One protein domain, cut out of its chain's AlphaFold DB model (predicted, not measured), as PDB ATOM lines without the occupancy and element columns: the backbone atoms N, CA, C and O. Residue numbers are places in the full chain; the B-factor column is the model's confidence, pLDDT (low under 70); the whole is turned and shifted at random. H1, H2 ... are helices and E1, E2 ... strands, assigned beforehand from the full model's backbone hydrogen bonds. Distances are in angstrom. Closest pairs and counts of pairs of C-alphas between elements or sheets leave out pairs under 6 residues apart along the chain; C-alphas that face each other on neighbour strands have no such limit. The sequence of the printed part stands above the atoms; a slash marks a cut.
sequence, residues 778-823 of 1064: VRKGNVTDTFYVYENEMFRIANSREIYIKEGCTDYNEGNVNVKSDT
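This is residues 778 to 823 of the 1064 residues of the protein "Major paralogous domain-containing protein" of Fibrobacter sp. UWB13 (UniProt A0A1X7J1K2). With little regular structure, this is a small sheet of E1, E2 and E3, a short helix H1 across one face, and a long unnamed stretch, residues 806 to 823. The 46 printed residues hold a meander, E1 E2 E3, each strand the antiparallel neighbour of the one before, then H1; class mixed, 18 residues in named elements. It is flat, 32 by 25 by 12 A, and only just compact, close to loose, radius of gyration of the C-alphas 11.3 A.

E1, residues 778 to 780, and E2, residues 787 to 791, form a hairpin; N 779 and O 788, 2.8 A, are within hydrogen-bond range. E2 and E3, residues 794 to 797, form another; N 789 and O 796, 2.8 A, are within range. H1, residues 800 to 805, is on the sheet, height 9.3 A, over E2; its closest C-alphas to E2 are Ile 803 and Phe 787, 6.8 A. Every O i to N i+4 pair in H1 is within range.

E1, 7.1 A, begins at C-alpha 778 (25.654, -30.426, -37.821). E2 is 13.2 A, E3 10.2 A. H1, 8.8 A, ends at C-alpha 805 (21.482, -34.509, -44.578).

The farthest C-alphas, Val 783 and Gly 815, are 33.0 A apart. The printed part has no cut; no link is long. Residues 820 to 822 have pLDDT under 70.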
ATOM      1  N   VAL A 778      24.970 -29.147 -38.099       91.00
ATOM      2  CA  VAL A 778      25.654 -30.426 -37.821       91.00
ATOM      3  C   VAL A 778      27.173 -30.252 -37.864       91.00
ATOM      4  O   VAL A 778      27.734 -29.698 -38.811       91.00
ATOM      5  N   ARG A 779      27.874 -30.766 -36.849       91.12
ATOM      6  CA  ARG A 779      29.336 -30.709 -36.750       91.12
ATOM      7  C   ARG A 779      29.929 -31.988 -36.162       91.12
ATOM      8  O   ARG A 779      29.500 -32.464 -35.117       91.12
ATOM      9  N   LYS A 780      30.974 -32.512 -36.809       93.12
ATOM     10  CA  LYS A 780      31.799 -33.608 -36.279       93.12
ATOM     11  C   LYS A 780      32.623 -33.138 -35.074       93.12
ATOM     12  O   LYS A 780      33.203 -32.053 -35.128       93.12
ATOM     13  N   GLY A 781      32.690 -33.959 -34.029       92.38
ATOM     14  CA  GLY A 781      33.500 -33.746 -32.833       92.38
ATOM     15  C   GLY A 781      34.989 -33.543 -33.132       92.38
ATOM     16  O   GLY A 781      35.524 -34.044 -34.120       92.38
ATOM     17  N   ASN A 782      35.673 -32.781 -32.274       90.00
ATOM     18  CA  ASN A 782      37.104 -32.502 -32.431       90.00
ATOM     19  C   ASN A 782      38.014 -33.733 -32.225       90.00
ATOM     20  O   ASN A 782      39.172 -33.695 -32.643       90.00
ATOM     21  N   VAL A 783      37.554 -34.769 -31.515       91.19
ATOM     22  CA  VAL A 783      38.386 -35.891 -31.037       91.19
ATOM     23  C   VAL A 783      37.830 -37.249 -31.455       91.19
ATOM     24  O   VAL A 783      38.615 -38.163 -31.710       91.19
ATOM     25  N   THR A 784      36.508 -37.405 -31.502       89.81
ATOM     26  CA  THR A 784      35.826 -38.643 -31.896       89.81
ATOM     27  C   THR A 784      35.065 -38.488 -33.212       89.81
ATOM     28  O   THR A 784      34.886 -37.389 -33.735       89.81
ATOM     29  N   ASP A 785      34.588 -39.609 -33.751       89.81
ATOM     30  CA  ASP A 785      33.704 -39.624 -34.917       89.81
ATOM     31  C   ASP A 785      32.230 -39.313 -34.582       89.81
ATOM     32  O   ASP A 785      31.371 -39.414 -35.454       89.81
ATOM     33  N   THR A 786      31.913 -38.909 -33.343       90.56
ATOM     34  CA  THR A 786      30.568 -38.452 -32.964       90.56
ATOM     35  C   THR A 786      30.239 -37.118 -33.639       90.56
ATOM     36  O   THR A 786      31.059 -36.202 -33.682       90.56
ATOM     37  N   PHE A 787      29.018 -36.994 -34.152       92.69
ATOM     38  CA  PHE A 787      28.485 -35.755 -34.713       92.69
ATOM     39  C   PHE A 787      27.479 -35.127 -33.752       92.69
ATOM     40  O   PHE A 787      26.809 -35.828 -32.991       92.69
ATOM     41  N   TYR A 788      27.362 -33.806 -33.817       93.31
ATOM     42  CA  TYR A 788      26.521 -33.010 -32.935       93.31
ATOM     43  C   TYR A 788      25.697 -31.989 -33.727       93.31
ATOM     44  O   TYR A 788      26.217 -31.401 -34.673       93.31
ATOM     45  N   VAL A 789      24.452 -31.759 -33.314       92.06
ATOM     46  CA  VAL A 789      23.579 -30.662 -33.769       92.06
ATOM     47  C   VAL A 789      23.632 -29.538 -32.741       92.06
ATOM     48  O   VAL A 789      23.584 -29.814 -31.543       92.06
ATOM     49  N   TYR A 790      23.729 -28.286 -33.194       91.12
ATOM     50  CA  TYR A 790      23.503 -27.113 -32.346       91.12
ATOM     51  C   TYR A 790      22.011 -26.766 -32.299       91.12
ATOM     52  O   TYR A 790      21.415 -26.550 -33.349       91.12
ATOM     53  N   GLU A 791      21.437 -26.711 -31.101       88.12
ATOM     54  CA  GLU A 791      20.018 -26.434 -30.840       88.12
ATOM     55  C   GLU A 791      19.869 -25.881 -29.414       88.12
ATOM     56  O   GLU A 791      20.575 -26.324 -28.503       88.12
ATOM     57  N   ASN A 792      18.952 -24.934 -29.181       83.12
ATOM     58  CA  ASN A 792      18.624 -24.443 -27.828       83.12
ATOM     59  C   ASN A 792      19.862 -24.010 -26.995       83.12
ATOM     60  O   ASN A 792      20.005 -24.323 -25.813       83.12
ATOM     61  N   GLU A 793      20.783 -23.288 -27.644       82.06
ATOM     62  CA  GLU A 793      22.089 -22.837 -27.126       82.06
ATOM     63  C   GLU A 793      23.101 -23.929 -26.718       82.06
ATOM     64  O   GLU A 793      24.180 -23.605 -26.209       82.06
ATOM     65  N   MET A 794      22.815 -25.208 -26.971       84.38
ATOM     66  CA  MET A 794      23.694 -26.332 -26.642       84.38
ATOM     67  C   MET A 794      23.974 -27.215 -27.863       84.38
ATOM     68  O   MET A 794      23.369 -27.071 -28.921       84.38
ATOM     69  N   PHE A 795      24.921 -28.141 -27.723       89.56
ATOM     70  CA  PHE A 795      25.127 -29.199 -28.706       89.56
ATOM     71  C   PHE A 795      24.498 -30.500 -28.188       89.56
ATOM     72  O   PHE A 795      24.781 -30.927 -27.069       89.56
ATOM     73  N   ARG A 796      23.674 -31.163 -29.002       91.25
ATOM     74  CA  ARG A 796      23.201 -32.539 -28.764       91.25
ATOM     75  C   ARG A 796      23.825 -33.493 -29.772       91.25
ATOM     76  O   ARG A 796      24.322 -33.052 -30.800       91.25
ATOM     77  N   ILE A 797      23.821 -34.796 -29.496       90.19
ATOM     78  CA  ILE A 797      24.296 -35.794 -30.470       90.19
ATOM     79  C   ILE A 797      23.351 -35.790 -31.684       90.19
ATOM     80  O   ILE A 797      22.131 -35.740 -31.522       90.19
ATOM     81  N   ALA A 798      23.925 -35.813 -32.887       90.06
ATOM     82  CA  ALA A 798      23.189 -35.910 -34.143       90.06
ATOM     83  C   ALA A 798      22.758 -37.361 -34.402       90.06
ATOM     84  O   ALA A 798      23.550 -38.287 -34.203       90.06
ATOM     85  N   ASN A 799      21.530 -37.568 -34.877       85.81
ATOM     86  CA  ASN A 799      21.090 -38.882 -35.347       85.81
ATOM     87  C   ASN A 799      21.639 -39.192 -36.759       85.81
ATOM     88  O   ASN A 799      22.161 -38.315 -37.450       85.81
ATOM     89  N   SER A 800      21.529 -40.445 -37.206       83.00
ATOM     90  CA  SER A 800      22.060 -40.900 -38.504       83.00
ATOM     91  C   SER A 800      21.545 -40.091 -39.701       83.00
ATOM     92  O   SER A 800      22.308 -39.812 -40.626       83.00
ATOM     93  N   ARG A 801      20.276 -39.669 -39.671       81.69
ATOM     94  CA  ARG A 801      19.631 -38.919 -40.755       81.69
ATOM     95  C   ARG A 801      20.086 -37.455 -40.785       81.69
ATOM     96  O   ARG A 801      20.354 -36.930 -41.860       81.69
ATOM     97  N   GLU A 802      20.292 -36.831 -39.627       87.69
ATOM     98  CA  GLU A 802      20.901 -35.492 -39.518       87.69
ATOM     99  C   GLU A 802      22.357 -35.480 -40.017       87.69
ATOM    100  O   GLU A 802      22.768 -34.570 -40.736       87.69
ATOM    101  N   ILE A 803      23.135 -36.524 -39.702       86.44
ATOM    102  CA  ILE A 803      24.513 -36.693 -40.201       86.44
ATOM    103  C   ILE A 803      24.538 -36.800 -41.731       86.44
ATOM    104  O   ILE A 803      25.401 -36.199 -42.375       86.44
ATOM    105  N   TYR A 804      23.590 -37.544 -42.307       81.25
ATOM    106  CA  TYR A 804      23.455 -37.736 -43.750       81.25
ATOM    107  C   TYR A 804      23.057 -36.442 -44.480       81.25
ATOM    108  O   TYR A 804      23.751 -36.019 -45.407       81.25
ATOM    109  N   ILE A 805      21.999 -35.769 -44.009       82.19
ATOM    110  CA  ILE A 805      21.482 -34.509 -44.578       82.19
ATOM    111  C   ILE A 805      22.472 -33.346 -44.375       82.19
ATOM    112  O   ILE A 805      22.491 -32.405 -45.179       82.19
ATOM    113  N   LYS A 806      23.333 -33.456 -43.348       87.94
ATOM    114  CA  LYS A 806      24.292 -32.451 -42.840       87.94
ATOM    115  C   LYS A 806      23.619 -31.225 -42.217       87.94
ATOM    116  O   LYS A 806      24.229 -30.163 -42.113       87.94
ATOM    117  N   GLU A 807      22.388 -31.409 -41.757       90.06
ATOM    118  CA  GLU A 807      21.547 -30.412 -41.100       90.06
ATOM    119  C   GLU A 807      20.714 -31.114 -40.018       90.06
ATOM    120  O   GLU A 807      20.232 -32.232 -40.221       90.06
ATOM    121  N   GLY A 808      20.581 -30.493 -38.850       90.31
ATOM    122  CA  GLY A 808      19.719 -30.963 -37.770       90.31
ATOM    123  C   GLY A 808      18.251 -30.734 -38.110       90.31
ATOM    124  O   GLY A 808      17.943 -29.875 -38.931       90.31
ATOM    125  N   CYS A 809      17.351 -31.487 -37.488       90.88
ATOM    126  CA  CYS A 809      15.943 -31.101 -37.432       90.88
ATOM    127  C   CYS A 809      15.681 -30.550 -36.030       90.88
ATOM    128  O   CYS A 809      15.855 -31.265 -35.043       90.88
ATOM    129  N   THR A 810      15.363 -29.263 -35.949       91.38
ATOM    130  CA  THR A 810      15.203 -28.501 -34.703       91.38
ATOM    131  C   THR A 810      13.989 -27.583 -34.821       91.38
ATOM    132  O   THR A 810      13.472 -27.366 -35.919       91.38
ATOM    133  N   ASP A 811      13.555 -26.979 -33.713       88.19
ATOM    134  CA  ASP A 811      12.443 -26.008 -33.718       88.19
ATOM    135  C   ASP A 811      12.653 -24.841 -34.717       88.19
ATOM    136  O   ASP A 811      11.693 -24.198 -35.140       88.19
ATOM    137  N   TYR A 812      13.901 -24.565 -35.126       86.75
ATOM    138  CA  TYR A 812      14.247 -23.546 -36.124       86.75
ATOM    139  C   TYR A 812      13.819 -23.904 -37.558       86.75
ATOM    140  O   TYR A 812      13.504 -23.002 -38.338       86.75
ATOM    141  N   ASN A 813      13.821 -25.190 -37.923       87.31
ATOM    142  CA  ASN A 813      13.477 -25.654 -39.270       87.31
ATOM    143  C   ASN A 813      12.292 -26.637 -39.318       87.31
ATOM    144  O   ASN A 813      12.038 -27.222 -40.370       87.31
ATOM    145  N   GLU A 814      11.514 -26.754 -38.237       88.62
ATOM    146  CA  GLU A 814      10.247 -27.496 -38.193       88.62
ATOM    147  C   GLU A 814       9.312 -27.101 -39.354       88.62
ATOM    148  O   GLU A 814       9.014 -25.928 -39.591       88.62
ATOM    149  N   GLY A 815       8.848 -28.098 -40.108       85.25
ATOM    150  CA  GLY A 815       8.027 -27.933 -41.308       85.25
ATOM    151  C   GLY A 815       8.792 -27.613 -42.599       85.25
ATOM    152  O   GLY A 815       8.210 -27.752 -43.675       85.25
ATOM    153  N   ASN A 816      10.078 -27.243 -42.542       88.62
ATOM    154  CA  ASN A 816      10.871 -26.990 -43.748       88.62
ATOM    155  C   ASN A 816      11.168 -28.293 -44.501       88.62
ATOM    156  O   ASN A 816      11.457 -29.332 -43.899       88.62
ATOM    157  N   VAL A 817      11.152 -28.209 -45.834       85.06
ATOM    158  CA  VAL A 817      11.538 -29.302 -46.734       85.06
ATOM    159  C   VAL A 817      12.973 -29.086 -47.212       85.06
ATOM    160  O   VAL A 817      13.271 -28.114 -47.905       85.06
ATOM    161  N   ASN A 818      13.866 -30.006 -46.856       81.25
ATOM    162  CA  ASN A 818      15.209 -30.117 -47.403       81.25
ATOM    163  C   ASN A 818      15.128 -30.870 -48.734       81.25
ATOM    164  O   ASN A 818      15.053 -32.101 -48.757       81.25
ATOM    165  N   VAL A 819      15.095 -30.116 -49.833       75.44
ATOM    166  CA  VAL A 819      15.119 -30.678 -51.188       75.44
ATOM    167  C   VAL A 819      16.549 -31.088 -51.533       75.44
ATOM    168  O   VAL A 819      17.466 -30.263 -51.473       75.44
ATOM    169  N   LYS A 820      16.744 -32.356 -51.903       69.00
ATOM    170  CA  LYS A 820      18.047 -32.910 -52.300       69.00
ATOM    171  C   LYS A 820      17.915 -33.554 -53.676       69.00
ATOM    172  O   LYS A 820      17.421 -34.669 -53.795       69.00
ATOM    173  N   SER A 821      18.394 -32.869 -54.713       56.09
ATOM    174  CA  SER A 821      18.324 -33.332 -56.110       56.09
ATOM    175  C   SER A 821      19.045 -34.665 -56.372       56.09
ATOM    176  O   SER A 821      18.820 -35.296 -57.396       56.09
ATOM    177  N   ASP A 822      19.940 -35.081 -55.475       66.56
ATOM    178  CA  ASP A 822      20.728 -36.311 -55.556       66.56
ATOM    179  C   ASP A 822      20.240 -37.437 -54.623       66.56
ATOM    180  O   ASP A 822      20.788 -38.540 -54.674       66.56
ATOM    181  N   THR A 823      19.231 -37.198 -53.773       73.31
ATOM    182  CA  THR A 823      18.740 -38.172 -52.775       73.31
ATOM    183  C   THR A 823      17.213 -38.100 -52.619       73.31
ATOM    184  O   THR A 823      16.518 -37.765 -53.567       73.31
TER     185      THR A 823